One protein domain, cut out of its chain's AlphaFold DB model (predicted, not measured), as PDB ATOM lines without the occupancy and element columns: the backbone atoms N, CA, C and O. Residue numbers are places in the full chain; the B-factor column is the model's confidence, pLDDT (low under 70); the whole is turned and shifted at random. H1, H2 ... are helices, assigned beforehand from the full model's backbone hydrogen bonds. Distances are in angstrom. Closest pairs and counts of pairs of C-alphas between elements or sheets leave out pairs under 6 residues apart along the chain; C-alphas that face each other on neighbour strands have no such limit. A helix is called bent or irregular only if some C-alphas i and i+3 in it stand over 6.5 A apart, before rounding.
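This is residues 104 to 227 of the 341 residues of an uncharacterized protein of Dokdonia pacifica (UniProt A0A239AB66). A long, thin rod of helices is built along one very long helix, H5, which runs most of its length; H1 and H4 are beside one half of H5, and H3, with the small H2, is beside the other half. H1 runs from one end to the middle, a link and H2 reach the far end, H3 comes back to the middle, H4 goes on toward the first end, and a loop, residues 178 to 184, turns there into H5. H1, H3 and H5 make a loosely formed up-and-down bundle, helices side by side, each running against the one before, though H1 and H3 overlap only near the middle. The printed part has 124 residues, with five named helices in the order H1 to H5 and no named strand; the class is all helix. The whole is loose, with a radius of gyration of the C-alphas of 19.5 A, and spans 69 by 23 by 20 A.

H5, residues 185 to 226, is the hub and touches the four other helices. H3, residues 141 to 158, touches it with residues 154 to 158 alone, closest at the C-alphas of Ile 158 and Lys 200, 6.1 A apart, at a shallow tilt of 18 degrees, opposite ways. H1, residues 104 to 128, touches H5 with residues 117 to 128 alone, closest at the C-alphas of Gly 125 and Val 204, 7.2 A, at a shallow tilt of 25 degrees, the same way. H1 and H3 touch, closest at the C-alphas of Gly 126 and Ile 155, 5.4 A, opposite ways at a shallow tilt of 32 degrees, only just short of steep. H4, residues 162 to 177, forms a helical hairpin with H5, at 27 degrees; their closest C-alphas, Val 175 and Pro 185, are 6.1 A apart. H4 also touches H1, closest at the C-alphas of Ala 106 and Ala 173, 4.6 A, at a steep tilt of 51 degrees, opposite ways. H2, residues 135 to 139, only just touches H5, with 3 pairs of C-alphas within 8 A, closest Glu 136 and Val 222, 7.3 A; it is apart from H4. H2 and H3 touch only at the corner, and only just, with 3 such pairs, the closest C-alphas being Phe 137 and Val 144, 6.5 A. Every O i to N i+4 pair is within hydrogen-bond range in H3, against 20 of 21 in H1, 10 of 12 in H4, 37 of 38 in H5 and 0 of 1 in H2, where 1 of 2 O i to N i+3 pairs is.

H5 is 59.1 A long from first to last C-alpha; C-alpha 185 is at (-13.197, 13.265, -38.893), and C-alpha 226 is at (-42.237, 5.009, 11.883). H1 is 35.5 A long and begins at C-alpha 104, (1.967, 12.195, -30.844). H3 is 26.1 A, H4 22.4 A and H2 7.9 A long. H4 has a kink of 25 degrees near residue 169 and is only just irregular: C-alphas 167 and 170 are 6.6 A apart.

The two C-alphas farthest apart, those of Thr 180 and Leu 227, are 69.4 A apart. The printed part has no cut and no long link; the links H2 to H3 and H3 to H4 are tight, H1 to H2 and H4 to H5 short. The mean pLDDT of the printed part is 74.5; 30 residues are under 70, among them residues 175 to 199.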
ATOM      1  N   LYS A 104       1.863  11.680 -32.216       82.75
ATOM      2  CA  LYS A 104       1.967  12.195 -30.844       82.75
ATOM      3  C   LYS A 104       0.920  13.271 -30.524       82.75
ATOM      4  O   LYS A 104       0.317  13.224 -29.459       82.75
ATOM      5  N   GLN A 105       0.677  14.207 -31.442       82.06
ATOM      6  CA  GLN A 105      -0.363  15.232 -31.299       82.06
ATOM      7  C   GLN A 105      -1.768  14.614 -31.363       82.06
ATOM      8  O   GLN A 105      -2.654  15.034 -30.622       82.06
ATOM      9  N   ALA A 106      -1.978  13.603 -32.213       76.75
ATOM     10  CA  ALA A 106      -3.251  12.896 -32.325       76.75
ATOM     11  C   ALA A 106      -3.578  12.124 -31.035       76.75
ATOM     12  O   ALA A 106      -4.687  12.251 -30.522       76.75
ATOM     13  N   THR A 107      -2.598  11.415 -30.464       81.94
ATOM     14  CA  THR A 107      -2.708  10.742 -29.159       81.94
ATOM     15  C   THR A 107      -2.960  11.732 -28.023       81.94
ATOM     16  O   THR A 107      -3.919  11.556 -27.282       81.94
ATOM     17  N   GLN A 108      -2.195  12.826 -27.930       85.62
ATOM     18  CA  GLN A 108      -2.421  13.869 -26.916       85.62
ATOM     19  C   GLN A 108      -3.814  14.511 -27.033       85.62
ATOM     20  O   GLN A 108      -4.458  14.795 -26.024       85.62
ATOM     21  N   THR A 109      -4.313  14.710 -28.258       80.12
ATOM     22  CA  THR A 109      -5.671  15.229 -28.491       80.12
ATOM     23  C   THR A 109      -6.735  14.205 -28.081       80.12
ATOM     24  O   THR A 109      -7.728  14.579 -27.461       80.12
ATOM     25  N   ALA A 110      -6.525  12.918 -28.377       79.19
ATOM     26  CA  ALA A 110      -7.401  11.834 -27.940       79.19
ATOM     27  C   ALA A 110      -7.472  11.739 -26.407       79.19
ATOM     28  O   ALA A 110      -8.567  11.739 -25.854       79.19
ATOM     29  N   GLU A 111      -6.327  11.729 -25.721       84.06
ATOM     30  CA  GLU A 111      -6.234  11.697 -24.254       84.06
ATOM     31  C   GLU A 111      -6.946  12.897 -23.607       84.06
ATOM     32  O   GLU A 111      -7.705  12.723 -22.653       84.06
ATOM     33  N   ALA A 112      -6.771  14.105 -24.159       84.31
ATOM     34  CA  ALA A 112      -7.439  15.313 -23.672       84.31
ATOM     35  C   ALA A 112      -8.969  15.245 -23.834       84.31
ATOM     36  O   ALA A 112      -9.701  15.485 -22.872       84.31
ATOM     37  N   LEU A 113      -9.459  14.861 -25.020       78.88
ATOM     38  CA  LEU A 113     -10.893  14.670 -25.279       78.88
ATOM     39  C   LEU A 113     -11.498  13.586 -24.380       78.88
ATOM     40  O   LEU A 113     -12.629  13.723 -23.914       78.88
ATOM     41  N   LEU A 114     -10.745  12.524 -24.104       83.06
ATOM     42  CA  LEU A 114     -11.209  11.414 -23.282       83.06
ATOM     43  C   LEU A 114     -11.227  11.765 -21.787       83.06
ATOM     44  O   LEU A 114     -12.132  11.342 -21.071       83.06
ATOM     45  N   GLY A 115     -10.301  12.615 -21.331       83.56
ATOM     46  CA  GLY A 115     -10.367  13.257 -20.016       83.56
ATOM     47  C   GLY A 115     -11.546  14.229 -19.885       83.56
ATOM     48  O   GLY A 115     -12.196  14.272 -18.841       83.56
ATOM     49  N   MET A 116     -11.888  14.973 -20.943       83.00
ATOM     50  CA  MET A 116     -13.107  15.796 -20.972       83.00
ATOM     51  C   MET A 116     -14.379  14.936 -20.895       83.00
ATOM     52  O   MET A 116     -15.276  15.259 -20.120       83.00
ATOM     53  N   ALA A 117     -14.442  13.828 -21.641       77.50
ATOM     54  CA  ALA A 117     -15.570  12.897 -21.610       77.50
ATOM     55  C   ALA A 117     -15.730  12.209 -20.241       77.50
ATOM     56  O   ALA A 117     -16.846  12.095 -19.739       77.50
ATOM     57  N   ASP A 118     -14.628  11.813 -19.599       84.31
ATOM     58  CA  ASP A 118     -14.633  11.230 -18.252       84.31
ATOM     59  C   ASP A 118     -15.118  12.231 -17.187       84.31
ATOM     60  O   ASP A 118     -15.957  11.896 -16.351       84.31
ATOM     61  N   ASN A 119     -14.682  13.493 -17.268       82.62
ATOM     62  CA  ASN A 119     -15.198  14.570 -16.418       82.62
ATOM     63  C   ASN A 119     -16.696  14.833 -16.663       82.62
ATOM     64  O   ASN A 119     -17.454  15.002 -15.707       82.62
ATOM     65  N   PHE A 120     -17.145  14.824 -17.923       80.12
ATOM     66  CA  PHE A 120     -18.559  14.976 -18.273       80.12
ATOM     67  C   PHE A 120     -19.414  13.826 -17.719       80.12
ATOM     68  O   PHE A 120     -20.459  14.073 -17.123       80.12
ATOM     69  N   LEU A 121     -18.951  12.578 -17.827       78.62
ATOM     70  CA  LEU A 121     -19.627  11.408 -17.255       78.62
ATOM     71  C   LEU A 121     -19.626  11.429 -15.719       78.62
ATOM     72  O   LEU A 121     -20.645  11.122 -15.103       78.62
ATOM     73  N   ALA A 122     -18.531  11.862 -15.088       79.94
ATOM     74  CA  ALA A 122     -18.440  11.995 -13.636       79.94
ATOM     75  C   ALA A 122     -19.405  13.047 -13.057       79.94
ATOM     76  O   ALA A 122     -19.944  12.840 -11.969       79.94
ATOM     77  N   VAL A 123     -19.612  14.168 -13.760       76.19
ATOM     78  CA  VAL A 123     -20.475  15.276 -13.311       76.19
ATOM     79  C   VAL A 123     -21.923  15.081 -13.769       76.19
ATOM     80  O   VAL A 123     -22.829  15.089 -12.939       76.19
ATOM     81  N   GLY A 124     -22.148  14.864 -15.068       70.62
ATOM     82  CA  GLY A 124     -23.474  14.695 -15.670       70.62
ATOM     83  C   GLY A 124     -24.108  13.340 -15.354       70.62
ATOM     84  O   GLY A 124     -25.240  13.286 -14.883       70.62
ATOM     85  N   GLY A 125     -23.368  12.235 -15.496       68.62
ATOM     86  CA  GLY A 125     -23.833  10.918 -15.034       68.62
ATOM     87  C   GLY A 125     -24.074  10.892 -13.519       68.62
ATOM     88  O   GLY A 125     -25.025  10.279 -13.037       68.62
ATOM     89  N   GLY A 126     -23.285  11.669 -12.768       70.50
ATOM     90  CA  GLY A 126     -23.494  11.927 -11.344       70.50
ATOM     91  C   GLY A 126     -24.721  12.778 -10.990       70.50
ATOM     92  O   GLY A 126     -24.992  12.934  -9.803       70.50
ATOM     93  N   PHE A 127     -25.469  13.316 -11.959       73.19
ATOM     94  CA  PHE A 127     -26.797  13.899 -11.734       73.19
ATOM     95  C   PHE A 127     -27.895  12.834 -11.881       73.19
ATOM     96  O   PHE A 127     -28.727  12.686 -10.990       73.19
ATOM     97  N   PHE A 128     -27.856  12.039 -12.955       67.44
ATOM     98  CA  PHE A 128     -28.900  11.054 -13.274       67.44
ATOM     99  C   PHE A 128     -28.858   9.763 -12.437       67.44
ATOM    100  O   PHE A 128     -29.852   9.042 -12.393       67.44
ATOM    101  N   VAL A 129     -27.727   9.455 -11.785       73.69
ATOM    102  CA  VAL A 129     -27.519   8.180 -11.063       73.69
ATOM    103  C   VAL A 129     -27.188   8.372  -9.573       73.69
ATOM    104  O   VAL A 129     -26.760   7.443  -8.882       73.69
ATOM    105  N   LYS A 130     -27.446   9.570  -9.036       81.19
ATOM    106  CA  LYS A 130     -27.589   9.756  -7.588       81.19
ATOM    107  C   LYS A 130     -29.000   9.372  -7.152       81.19
ATOM    108  O   LYS A 130     -29.974   9.893  -7.685       81.19
ATOM    109  N   ILE A 131     -29.090   8.517  -6.140       77.69
ATOM    110  CA  ILE A 131     -30.287   8.346  -5.314       77.69
ATOM    111  C   ILE A 131     -30.583   9.708  -4.668       77.69
ATOM    112  O   ILE A 131     -29.686  10.311  -4.061       77.69
ATOM    113  N   ARG A 132     -31.817  10.207  -4.814       81.50
ATOM    114  CA  ARG A 132     -32.259  11.438  -4.141       81.50
ATOM    115  C   ARG A 132     -32.469  11.140  -2.652       81.50
ATOM    116  O   ARG A 132     -32.970  10.082  -2.285       81.50
ATOM    117  N   LYS A 133     -32.073  12.070  -1.780       81.31
ATOM    118  CA  LYS A 133     -32.321  11.963  -0.334       81.31
ATOM    119  C   LYS A 133     -33.700  12.544  -0.034       81.31
ATOM    120  O   LYS A 133     -33.894  13.742  -0.225       81.31
ATOM    121  N   HIS A 134     -34.634  11.703   0.403       76.81
ATOM    122  CA  HIS A 134     -35.947  12.137   0.892       76.81
ATOM    123  C   HIS A 134     -35.835  12.738   2.292       76.81
ATOM    124  O   HIS A 134     -34.910  12.411   3.035       76.81
ATOM    125  N   GLU A 135     -36.790  13.589   2.673       80.75
ATOM    126  CA  GLU A 135     -36.769  14.258   3.982       80.75
ATOM    127  C   GLU A 135     -36.801  13.255   5.147       80.75
ATOM    128  O   GLU A 135     -36.056  13.403   6.114       80.75
ATOM    129  N   GLU A 136     -37.563  12.165   4.992       73.00
ATOM    130  CA  GLU A 136     -37.629  11.045   5.942       73.00
ATOM    131  C   GLU A 136     -36.264  10.370   6.200       73.00
ATOM    132  O   GLU A 136     -36.092   9.704   7.217       73.00
ATOM    133  N   PHE A 137     -35.273  10.529   5.311       76.31
ATOM    134  CA  PHE A 137     -33.960   9.895   5.469       76.31
ATOM    135  C   PHE A 137     -33.021  10.687   6.390       76.31
ATOM    136  O   PHE A 137     -32.096  10.099   6.943       76.31
ATOM    137  N   PHE A 138     -33.242  11.993   6.597       77.81
ATOM    138  CA  PHE A 138     -32.397  12.797   7.496       77.81
ATOM    139  C   PHE A 138     -32.615  12.474   8.983       77.81
ATOM    140  O   PHE A 138     -31.800  12.863   9.814       77.81
ATOM    141  N   GLU A 139     -33.666  11.721   9.318       78.69
ATOM    142  CA  GLU A 139     -33.859  11.134  10.651       78.69
ATOM    143  C   GLU A 139     -32.881   9.969  10.931       78.69
ATOM    144  O   GLU A 139     -32.715   9.573  12.085       78.69
ATOM    145  N   PHE A 140     -32.200   9.442   9.901       80.06
ATOM    146  CA  PHE A 140     -31.335   8.259   9.970       80.06
ATOM    147  C   PHE A 140     -29.960   8.535   9.331       80.06
ATOM    148  O   PHE A 140     -29.728   8.242   8.160       80.06
ATOM    149  N   GLU A 141     -29.010   9.073  10.099       80.56
ATOM    150  CA  GLU A 141     -27.680   9.474   9.593       80.56
ATOM    151  C   GLU A 141     -26.911   8.324   8.897       80.56
ATOM    152  O   GLU A 141     -26.357   8.517   7.816       80.56
ATOM    153  N   GLU A 142     -26.989   7.094   9.422       81.12
ATOM    154  CA  GLU A 142     -26.424   5.882   8.794       81.12
ATOM    155  C   GLU A 142     -26.981   5.630   7.377       81.12
ATOM    156  O   GLU A 142     -26.249   5.256   6.458       81.12
ATOM    157  N   LEU A 143     -28.274   5.886   7.160       77.12
ATOM    158  CA  LEU A 143     -28.910   5.741   5.851       77.12
ATOM    159  C   LEU A 143     -28.390   6.792   4.859       77.12
ATOM    160  O   LEU A 143     -28.189   6.489   3.681       77.12
ATOM    161  N   VAL A 144     -28.129   8.011   5.338       82.25
ATOM    162  CA  VAL A 144     -27.539   9.099   4.548       82.25
ATOM    163  C   VAL A 144     -26.116   8.737   4.101       82.25
ATOM    164  O   VAL A 144     -25.790   8.933   2.926       82.25
ATOM    165  N   GLU A 145     -25.300   8.149   4.986       85.00
ATOM    166  CA  GLU A 145     -23.959   7.644   4.650       85.00
ATOM    167  C   GLU A 145     -24.002   6.480   3.649       85.00
ATOM    168  O   GLU A 145     -23.231   6.456   2.684       85.00
ATOM    169  N   VAL A 146     -24.922   5.523   3.825       84.19
ATOM    170  CA  VAL A 146     -25.105   4.408   2.881       84.19
ATOM    171  C   VAL A 146     -25.517   4.925   1.501       84.19
ATOM    172  O   VAL A 146     -24.955   4.479   0.498       84.19
ATOM    173  N   ILE A 147     -26.433   5.896   1.431       83.25
ATOM    174  CA  ILE A 147     -26.843   6.540   0.176       83.25
ATOM    175  C   ILE A 147     -25.653   7.223  -0.508       83.25
ATOM    176  O   ILE A 147     -25.441   7.000  -1.699       83.25
ATOM    177  N   ASP A 148     -24.828   7.986   0.213       86.06
ATOM    178  CA  ASP A 148     -23.644   8.624  -0.382       86.06
ATOM    179  C   ASP A 148     -22.579   7.603  -0.810       86.06
ATOM    180  O   ASP A 148     -21.989   7.736  -1.885       86.06
ATOM    181  N   SER A 149     -22.396   6.524  -0.042       86.56
ATOM    182  CA  SER A 149     -21.511   5.412  -0.395       86.56
ATOM    183  C   SER A 149     -21.945   4.703  -1.683       86.56
ATOM    184  O   SER A 149     -21.096   4.342  -2.503       86.56
ATOM    185  N   GLN A 150     -23.252   4.494  -1.889       81.81
ATOM    186  CA  GLN A 150     -23.777   3.939  -3.143       81.81
ATOM    187  C   GLN A 150     -23.679   4.958  -4.281       81.81
ATOM    188  O   GLN A 150     -23.182   4.618  -5.352       81.81
ATOM    189  N   ASN A 151     -24.032   6.222  -4.041       85.56
ATOM    190  CA  ASN A 151     -23.902   7.303  -5.018       85.56
ATOM    191  C   ASN A 151     -22.469   7.436  -5.554       85.56
ATOM    192  O   ASN A 151     -22.279   7.597  -6.761       85.56
ATOM    193  N   GLU A 152     -21.443   7.317  -4.705       87.00
ATOM    194  CA  GLU A 152     -20.060   7.378  -5.181       87.00
ATOM    195  C   GLU A 152     -19.640   6.119  -5.961       87.00
ATOM    196  O   GLU A 152     -18.970   6.234  -6.988       87.00
ATOM    197  N   LYS A 153     -20.070   4.917  -5.545       85.19
ATOM    198  CA  LYS A 153     -19.855   3.675  -6.319       85.19
ATOM    199  C   LYS A 153     -20.519   3.752  -7.696       85.19
ATOM    200  O   LYS A 153     -19.903   3.371  -8.689       85.19
ATOM    201  N   ASN A 154     -21.731   4.298  -7.761       81.69
ATOM    202  CA  ASN A 154     -22.483   4.515  -8.993       81.69
ATOM    203  C   ASN A 154     -21.729   5.461  -9.938       81.69
ATOM    204  O   ASN A 154     -21.471   5.106 -11.085       81.69
ATOM    205  N   ILE A 155     -21.281   6.620  -9.441       83.56
ATOM    206  CA  ILE A 155     -20.462   7.571 -10.213       83.56
ATOM    207  C   ILE A 155     -19.172   6.909 -10.716       83.56
ATOM    208  O   ILE A 155     -18.787   7.112 -11.867       83.56
ATOM    209  N   ARG A 156     -18.515   6.087  -9.888       83.25
ATOM    210  CA  ARG A 156     -17.305   5.345 -10.279       83.25
ATOM    211  C   ARG A 156     -17.577   4.325 -11.400       83.25
ATOM    212  O   ARG A 156     -16.752   4.250 -12.299       83.25
ATOM    213  N   ARG A 157     -18.727   3.628 -11.420       76.94
ATOM    214  CA  ARG A 157     -19.132   2.716 -12.523       76.94
ATOM    215  C   ARG A 157     -19.346   3.429 -13.874       76.94
ATOM    216  O   ARG A 157     -19.200   2.806 -14.922       76.94
ATOM    217  N   ILE A 158     -19.727   4.710 -13.859       78.56
ATOM    218  CA  ILE A 158     -20.107   5.485 -15.063       78.56
ATOM    219  C   ILE A 158     -18.903   6.186 -15.716       78.56
ATOM    220  O   ILE A 158     -18.932   6.487 -16.911       78.56
ATOM    221  N   ARG A 159     -17.830   6.425 -14.951       82.81
ATOM    222  CA  ARG A 159     -16.549   6.945 -15.457       82.81
ATOM    223  C   ARG A 159     -15.915   6.008 -16.487       82.81
ATOM    224  O   ARG A 159     -16.284   4.839 -16.602       82.81
ATOM    225  N   LEU A 160     -14.940   6.519 -17.237       80.19
ATOM    226  CA  LEU A 160     -14.091   5.678 -18.077       80.19
ATOM    227  C   LEU A 160     -12.962   5.072 -17.246       80.19
ATOM    228  O   LEU A 160     -12.108   5.784 -16.705       80.19
ATOM    229  N   ASP A 161     -12.923   3.747 -17.224       84.44
ATOM    230  CA  ASP A 161     -11.848   2.978 -16.614       84.44
ATOM    231  C   ASP A 161     -10.535   3.126 -17.401       84.44
ATOM    232  O   ASP A 161     -10.504   3.611 -18.538       84.44
ATOM    233  N   ALA A 162      -9.420   2.708 -16.796       83.06
ATOM    234  CA  ALA A 162      -8.113   2.742 -17.456       83.06
ATOM    235  C   ALA A 162      -8.093   1.893 -18.742       83.06
ATOM    236  O   ALA A 162      -7.475   2.297 -19.725       83.06
ATOM    237  N   ASP A 163      -8.826   0.776 -18.759       78.62
ATOM    238  CA  ASP A 163      -8.930  -0.117 -19.916       78.62
ATOM    239  C   ASP A 163      -9.788   0.487 -21.039       78.62
ATOM    240  O   ASP A 163      -9.368   0.475 -22.196       78.62
ATOM    241  N   ASP A 164     -10.935   1.106 -20.714       79.50
ATOM    242  CA  ASP A 164     -11.717   1.891 -21.686       79.50
ATOM    243  C   ASP A 164     -10.822   2.975 -22.317       79.50
ATOM    244  O   ASP A 164     -10.792   3.135 -23.538       79.50
ATOM    245  N   LYS A 165     -10.026   3.684 -21.503       82.12
ATOM    246  CA  LYS A 165      -9.080   4.706 -21.980       82.12
ATOM    247  C   LYS A 165      -7.993   4.124 -22.889       82.12
ATOM    248  O   LYS A 165      -7.769   4.655 -23.976       82.12
ATOM    249  N   ALA A 166      -7.365   3.017 -22.495       78.88
ATOM    250  CA  ALA A 166      -6.321   2.356 -23.277       78.88
ATOM    251  C   ALA A 166      -6.826   1.810 -24.627       78.88
ATOM    252  O   ALA A 166      -6.087   1.836 -25.610       78.88
ATOM    253  N   LEU A 167      -8.082   1.354 -24.697       78.56
ATOM    254  CA  LEU A 167      -8.716   0.880 -25.931       78.56
ATOM    255  C   LEU A 167      -9.138   2.031 -26.860       78.56
ATOM    256  O   LEU A 167      -9.040   1.907 -28.081       78.56
ATOM    257  N   LEU A 168      -9.597   3.153 -26.301       73.69
ATOM    258  CA  LEU A 168     -10.143   4.274 -27.074       73.69
ATOM    259  C   LEU A 168      -9.074   5.247 -27.577       73.69
ATOM    260  O   LEU A 168      -9.174   5.691 -28.720       73.69
ATOM    261  N   THR A 169      -8.033   5.547 -26.794       81.56
ATOM    262  CA  THR A 169      -6.936   6.441 -27.211       81.56
ATOM    263  C   THR A 169      -6.353   6.108 -28.598       81.56
ATOM    264  O   THR A 169      -6.292   7.025 -29.420       81.56
ATOM    265  N   PRO A 170      -5.976   4.855 -28.944       78.06
ATOM    266  CA  PRO A 170      -5.450   4.546 -30.278       78.06
ATOM    267  C   PRO A 170      -6.498   4.679 -31.393       78.06
ATOM    268  O   PRO A 170      -6.153   5.122 -32.488       78.06
ATOM    269  N   LEU A 171      -7.772   4.357 -31.134       74.44
ATOM    270  CA  LEU A 171      -8.858   4.508 -32.114       74.44
ATOM    271  C   LEU A 171      -9.136   5.988 -32.413       74.44
ATOM    272  O   LEU A 171      -9.177   6.396 -33.573       74.44
ATOM    273  N   LEU A 172      -9.259   6.807 -31.367       71.69
ATOM    274  CA  LEU A 172      -9.443   8.254 -31.473       71.69
ATOM    275  C   LEU A 172      -8.229   8.907 -32.153       71.69
ATOM    276  O   LEU A 172      -8.403   9.696 -33.081       71.69
ATOM    277  N   ALA A 173      -7.002   8.527 -31.777       75.44
ATOM    278  CA  ALA A 173      -5.783   9.001 -32.430       75.44
ATOM    279  C   ALA A 173      -5.739   8.618 -33.920       75.44
ATOM    280  O   ALA A 173      -5.356   9.440 -34.751       75.44
ATOM    281  N   GLN A 174      -6.188   7.413 -34.287       72.94
ATOM    282  CA  GLN A 174      -6.272   6.986 -35.684       72.94
ATOM    283  C   GLN A 174      -7.311   7.797 -36.476       72.94
ATOM    284  O   GLN A 174      -7.026   8.189 -37.607       72.94
ATOM    285  N   VAL A 175      -8.470   8.131 -35.893       68.50
ATOM    286  CA  VAL A 175      -9.467   9.026 -36.518       68.50
ATOM    287  C   VAL A 175      -8.921  10.453 -36.679       68.50
ATOM    288  O   VAL A 175      -9.036  11.035 -37.757       68.50
ATOM    289  N   ILE A 176      -8.259  10.998 -35.652       67.62
ATOM    290  CA  ILE A 176      -7.651  12.344 -35.678       67.62
ATOM    291  C   ILE A 176      -6.508  12.422 -36.705       67.62
ATOM    292  O   ILE A 176      -6.375  13.426 -37.409       67.62
ATOM    293  N   LYS A 177      -5.707  11.357 -36.835       67.12
ATOM    294  CA  LYS A 177      -4.645  11.221 -37.843       67.12
ATOM    295  C   LYS A 177      -5.203  11.060 -39.260       67.12
ATOM    296  O   LYS A 177      -4.662  11.644 -40.197       67.12
ATOM    297  N   ASN A 178      -6.313  10.339 -39.432       64.31
ATOM    298  CA  ASN A 178      -6.949  10.071 -40.729       64.31
ATOM    299  C   ASN A 178      -7.736  11.267 -41.313       64.31
ATOM    300  O   ASN A 178      -8.677  11.089 -42.092       64.31
ATOM    301  N   LYS A 179      -7.311  12.508 -41.033       61.75
ATOM    302  CA  LYS A 179      -7.729  13.712 -41.769       61.75
ATOM    303  C   LYS A 179      -7.357  13.599 -43.257       61.75
ATOM    304  O   LYS A 179      -6.299  14.068 -43.664       61.75
ATOM    305  N   THR A 180      -8.215  12.984 -44.082       52.84
ATOM    306  CA  THR A 180      -8.630  13.405 -45.449       52.84
ATOM    307  C   THR A 180      -9.205  12.258 -46.307       52.84
ATOM    308  O   THR A 180      -8.486  11.697 -47.137       52.84
ATOM    309  N   LYS A 181     -10.526  12.011 -46.227       53.28
ATOM    310  CA  LYS A 181     -11.476  12.040 -47.375       53.28
ATOM    311  C   LYS A 181     -12.888  11.550 -46.986       53.28
ATOM    312  O   LYS A 181     -13.037  10.538 -46.320       53.28
ATOM    313  N   GLN A 182     -13.903  12.240 -47.516       48.59
ATOM    314  CA  GLN A 182     -15.311  11.818 -47.680       48.59
ATOM    315  C   GLN A 182     -16.212  11.589 -46.448       48.59
ATOM    316  O   GLN A 182     -17.424  11.580 -46.631       48.59
ATOM    317  N   LEU A 183     -15.698  11.535 -45.219       47.78
ATOM    318  CA  LEU A 183     -16.493  11.758 -43.997       47.78
ATOM    319  C   LEU A 183     -15.781  12.794 -43.118       47.78
ATOM    320  O   LEU A 183     -14.548  12.863 -43.161       47.78
ATOM    321  N   SER A 184     -16.515  13.614 -42.347       57.19
ATOM    322  CA  SER A 184     -15.834  14.517 -41.409       57.19
ATOM    323  C   SER A 184     -15.160  13.677 -40.316       57.19
ATOM    324  O   SER A 184     -15.832  12.847 -39.695       57.19
ATOM    325  N   PRO A 185     -13.861  13.893 -40.029       54.66
ATOM    326  CA  PRO A 185     -13.197  13.265 -38.893       54.66
ATOM    327  C   PRO A 185     -13.940  13.536 -37.583       54.66
ATOM    328  O   PRO A 185     -14.005  12.657 -36.734       54.66
ATOM    329  N   GLU A 186     -14.574  14.706 -37.453       55.06
ATOM    330  CA  GLU A 186     -15.404  15.069 -36.300       55.06
ATOM    331  C   GLU A 186     -16.619  14.148 -36.153       55.06
ATOM    332  O   GLU A 186     -16.953  13.788 -35.035       55.06
ATOM    333  N   GLN A 187     -17.249  13.709 -37.248       56.31
ATOM    334  CA  GLN A 187     -18.417  12.819 -37.202       56.31
ATOM    335  C   GLN A 187     -18.038  11.381 -36.829       56.31
ATOM    336  O   GLN A 187     -18.769  10.735 -36.085       56.31
ATOM    337  N   GLN A 188     -16.887  10.879 -37.289       56.78
ATOM    338  CA  GLN A 188     -16.389   9.560 -36.869       56.78
ATOM    339  C   GLN A 188     -15.873   9.578 -35.423       56.78
ATOM    340  O   GLN A 188     -16.117   8.641 -34.667       56.78
ATOM    341  N   LEU A 189     -15.210  10.666 -35.020       56.69
ATOM    342  CA  LEU A 189     -14.753  10.911 -33.652       56.69
ATOM    343  C   LEU A 189     -15.946  11.014 -32.691       56.69
ATOM    344  O   LEU A 189     -15.973  10.347 -31.660       56.69
ATOM    345  N   LEU A 190     -16.960  11.795 -33.072       56.84
ATOM    346  CA  LEU A 190     -18.222  11.924 -32.356       56.84
ATOM    347  C   LEU A 190     -18.964  10.588 -32.313       56.84
ATOM    348  O   LEU A 190     -19.428  10.219 -31.249       56.84
ATOM    349  N   GLY A 191     -19.013   9.815 -33.403       61.22
ATOM    350  CA  GLY A 191     -19.595   8.468 -33.406       61.22
ATOM    351  C   GLY A 191     -18.893   7.506 -32.442       61.22
ATOM    352  O   GLY A 191     -19.559   6.763 -31.722       61.22
ATOM    353  N   ALA A 192     -17.560   7.564 -32.346       62.78
ATOM    354  CA  ALA A 192     -16.805   6.787 -31.365       62.78
ATOM    355  C   ALA A 192     -17.149   7.219 -29.926       62.78
ATOM    356  O   ALA A 192     -17.533   6.378 -29.114       62.78
ATOM    357  N   VAL A 193     -17.107   8.522 -29.623       60.34
ATOM    358  CA  VAL A 193     -17.436   9.058 -28.287       60.34
ATOM    359  C   VAL A 193     -18.908   8.809 -27.917       60.34
ATOM    360  O   VAL A 193     -19.186   8.377 -26.801       60.34
ATOM    361  N   ILE A 194     -19.847   8.977 -28.853       55.50
ATOM    362  CA  ILE A 194     -21.268   8.644 -28.676       55.50
ATOM    363  C   ILE A 194     -21.443   7.151 -28.418       55.50
ATOM    364  O   ILE A 194     -22.176   6.805 -27.504       55.50
ATOM    365  N   SER A 195     -20.763   6.249 -29.135       61.75
ATOM    366  CA  SER A 195     -20.917   4.807 -28.872       61.75
ATOM    367  C   SER A 195     -20.443   4.405 -27.466       61.75
ATOM    368  O   SER A 195     -21.038   3.525 -26.845       61.75
ATOM    369  N   VAL A 196     -19.444   5.104 -26.913       64.31
ATOM    370  CA  VAL A 196     -19.010   4.954 -25.513       64.31
ATOM    371  C   VAL A 196     -20.044   5.529 -24.544       64.31
ATOM    372  O   VAL A 196     -20.377   4.864 -23.564       64.31
ATOM    373  N   ILE A 197     -20.598   6.712 -24.830       63.44
ATOM    374  CA  ILE A 197     -21.685   7.313 -24.041       63.44
ATOM    375  C   ILE A 197     -22.917   6.397 -24.039       63.44
ATOM    376  O   ILE A 197     -23.451   6.137 -22.972       63.44
ATOM    377  N   VAL A 198     -23.319   5.832 -25.181       62.88
ATOM    378  CA  VAL A 198     -24.442   4.885 -25.312       62.88
ATOM    379  C   VAL A 198     -24.164   3.574 -24.566       62.88
ATOM    380  O   VAL A 198     -25.041   3.064 -23.871       62.88
ATOM    381  N   LYS A 199     -22.933   3.046 -24.621       69.81
ATOM    382  CA  LYS A 199     -22.548   1.856 -23.844       69.81
ATOM    383  C   LYS A 199     -22.598   2.122 -22.332       69.81
ATOM    384  O   LYS A 199     -23.144   1.306 -21.597       69.81
ATOM    385  N   LYS A 200     -22.088   3.266 -21.859       71.69
ATOM    386  CA  LYS A 200     -22.201   3.676 -20.444       71.69
ATOM    387  C   LYS A 200     -23.640   4.094 -20.083       71.69
ATOM    388  O   LYS A 200     -24.015   3.970 -18.922       71.69
ATOM    389  N   ALA A 201     -24.477   4.500 -21.044       65.38
ATOM    390  CA  ALA A 201     -25.891   4.811 -20.824       65.38
ATOM    391  C   ALA A 201     -26.702   3.563 -20.435       65.38
ATOM    392  O   ALA A 201     -27.587   3.657 -19.591       65.38
ATOM    393  N   GLN A 202     -26.352   2.380 -20.953       73.00
ATOM    394  CA  GLN A 202     -26.935   1.117 -20.483       73.00
ATOM    395  C   GLN A 202     -26.638   0.890 -18.989       73.00
ATOM    396  O   GLN A 202     -27.553   0.600 -18.224       73.00
ATOM    397  N   THR A 203     -25.399   1.136 -18.548       70.56
ATOM    398  CA  THR A 203     -25.020   1.109 -17.122       70.56
ATOM    399  C   THR A 203     -25.735   2.199 -16.309       70.56
ATOM    400  O   THR A 203     -26.147   1.956 -15.180       70.56
ATOM    401  N   VAL A 204     -25.947   3.395 -16.870       71.31
ATOM    402  CA  VAL A 204     -26.753   4.462 -16.243       71.31
ATOM    403  C   VAL A 204     -28.205   4.016 -16.034       71.31
ATOM    404  O   VAL A 204     -28.751   4.250 -14.958       71.31
ATOM    405  N   MET A 205     -28.826   3.347 -17.012       70.50
ATOM    406  CA  MET A 205     -30.198   2.831 -16.902       70.50
ATOM    407  C   MET A 205     -30.303   1.676 -15.899       70.50
ATOM    408  O   MET A 205     -31.203   1.685 -15.060       70.50
ATOM    409  N   GLU A 206     -29.368   0.724 -15.945       76.38
ATOM    410  CA  GLU A 206     -29.253  -0.384 -14.989       76.38
ATOM    411  C   GLU A 206     -29.175   0.147 -13.553       76.38
ATOM    412  O   GLU A 206     -30.008  -0.189 -12.712       76.38
ATOM    413  N   VAL A 207     -28.247   1.067 -13.286       74.81
ATOM    414  CA  VAL A 207     -28.056   1.614 -11.941       74.81
ATOM    415  C   VAL A 207     -29.189   2.577 -11.543       74.81
ATOM    416  O   VAL A 207     -29.553   2.619 -10.371       74.81
ATOM    417  N   ARG A 208     -29.848   3.285 -12.478       74.56
ATOM    418  CA  ARG A 208     -31.093   4.037 -12.189       74.56
ATOM    419  C   ARG A 208     -32.227   3.096 -11.753       74.56
ATOM    420  O   ARG A 208     -32.997   3.459 -10.862       74.56
ATOM    421  N   ALA A 209     -32.307   1.888 -12.313       73.50
ATOM    422  CA  ALA A 209     -33.265   0.863 -11.896       73.50
ATOM    423  C   ALA A 209     -32.894   0.213 -10.546       73.50
ATOM    424  O   ALA A 209     -33.775   0.057  -9.695       73.50
ATOM    425  N   GLU A 210     -31.609  -0.094 -10.303       74.94
ATOM    426  CA  GLU A 210     -31.116  -0.519  -8.980       74.94
ATOM    427  C   GLU A 210     -31.474   0.528  -7.910       74.94
ATOM    428  O   GLU A 210     -32.111   0.199  -6.907       74.94
ATOM    429  N   ASN A 211     -31.155   1.802  -8.168       77.81
ATOM    430  CA  ASN A 211     -31.453   2.939  -7.299       77.81
ATOM    431  C   ASN A 211     -32.951   3.053  -6.982       77.81
ATOM    432  O   ASN A 211     -33.309   3.086  -5.808       77.81
ATOM    433  N   LYS A 212     -33.838   3.049  -7.993       77.62
ATOM    434  CA  LYS A 212     -35.296   3.158  -7.784       77.62
ATOM    435  C   LYS A 212     -35.857   1.973  -6.979       77.62
ATOM    436  O   LYS A 212     -36.782   2.152  -6.191       77.62
ATOM    437  N   SER A 213     -35.276   0.773  -7.114       80.44
ATOM    438  CA  SER A 213     -35.645  -0.385  -6.282       80.44
ATOM    439  C   SER A 213     -35.134  -0.268  -4.840       80.44
ATOM    440  O   SER A 213     -35.842  -0.666  -3.916       80.44
ATOM    441  N   LEU A 214     -33.930   0.274  -4.629       74.25
ATOM    442  CA  LEU A 214     -33.380   0.527  -3.294       74.25
ATOM    443  C   LEU A 214     -34.168   1.621  -2.565       74.25
ATOM    444  O   LEU A 214     -34.585   1.406  -1.433       74.25
ATOM    445  N   GLU A 215     -34.436   2.745  -3.228       78.81
ATOM    446  CA  GLU A 215     -35.190   3.889  -2.701       78.81
ATOM    447  C   GLU A 215     -36.584   3.472  -2.204       78.81
ATOM    448  O   GLU A 215     -36.952   3.774  -1.070       78.81
ATOM    449  N   GLY A 216     -37.318   2.671  -2.990       75.94
ATOM    450  CA  GLY A 216     -38.620   2.131  -2.582       75.94
ATOM    451  C   GLY A 216     -38.558   1.191  -1.369       75.94
ATOM    452  O   GLY A 216     -39.420   1.263  -0.495       75.94
ATOM    453  N   ARG A 217     -37.522   0.344  -1.265       78.38
ATOM    454  CA  ARG A 217     -37.312  -0.526  -0.086       78.38
ATOM    455  C   ARG A 217     -36.944   0.280   1.155       78.38
ATOM    456  O   ARG A 217     -37.418  -0.030   2.241       78.38
ATOM    457  N   ILE A 218     -36.114   1.307   0.993       77.38
ATOM    458  CA  ILE A 218     -35.703   2.210   2.069       77.38
ATOM    459  C   ILE A 218     -36.925   2.964   2.611       77.38
ATOM    460  O   ILE A 218     -37.163   2.928   3.814       77.38
ATOM    461  N   LEU A 219     -37.747   3.559   1.739       79.12
ATOM    462  CA  LEU A 219     -39.005   4.216   2.128       79.12
ATOM    463  C   LEU A 219     -39.973   3.251   2.828       79.12
ATOM    464  O   LEU A 219     -40.622   3.636   3.797       79.12
ATOM    465  N   GLN A 220     -40.053   1.991   2.387       78.19
ATOM    466  CA  GLN A 220     -40.854   0.975   3.074       78.19
ATOM    467  C   GLN A 220     -40.330   0.691   4.492       78.19
ATOM    468  O   GLN A 220     -41.125   0.677   5.428       78.19
ATOM    469  N   ILE A 221     -39.017   0.502   4.664       78.88
ATOM    470  CA  ILE A 221     -38.391   0.231   5.971       78.88
ATOM    471  C   ILE A 221     -38.551   1.428   6.917       78.88
ATOM    472  O   ILE A 221     -38.929   1.240   8.070       78.88
ATOM    473  N   VAL A 222     -38.322   2.653   6.435       77.12
ATOM    474  CA  VAL A 222     -38.497   3.879   7.231       77.12
ATOM    475  C   VAL A 222     -39.959   4.043   7.654       77.12
ATOM    476  O   VAL A 222     -40.232   4.275   8.829       77.12
ATOM    477  N   ARG A 223     -40.917   3.823   6.745       78.75
ATOM    478  CA  ARG A 223     -42.352   3.861   7.064       78.75
ATOM    479  C   ARG A 223     -42.770   2.773   8.053       78.75
ATOM    480  O   ARG A 223     -43.594   3.043   8.920       78.75
ATOM    481  N   GLU A 224     -42.215   1.567   7.946       79.50
ATOM    482  CA  GLU A 224     -42.483   0.467   8.881       79.50
ATOM    483  C   GLU A 224     -41.877   0.733  10.270       79.50
ATOM    484  O   GLU A 224     -42.550   0.491  11.263       79.50
ATOM    485  N   ALA A 225     -40.689   1.343  10.353       68.62
ATOM    486  CA  ALA A 225     -40.081   1.783  11.614       68.62
ATOM    487  C   ALA A 225     -40.765   3.017  12.245       68.62
ATOM    488  O   ALA A 225     -40.621   3.262  13.443       68.62
ATOM    489  N   LYS A 226     -41.495   3.809  11.448       71.19
ATOM    490  CA  LYS A 226     -42.237   5.009  11.883       71.19
ATOM    491  C   LYS A 226     -43.702   4.715  12.239       71.19
ATOM    492  O   LYS A 226     -44.372   5.556  12.840       71.19
ATOM    493  N   LEU A 227     -44.194   3.521  11.905       65.25
ATOM    494  CA  LEU A 227     -45.451   2.970  12.410       65.25
ATOM    495  C   LEU A 227     -45.228   2.412  13.829       65.25
ATOM    496  O   LEU A 227     -44.303   1.632  14.028       65.25
TER     497      LEU A 227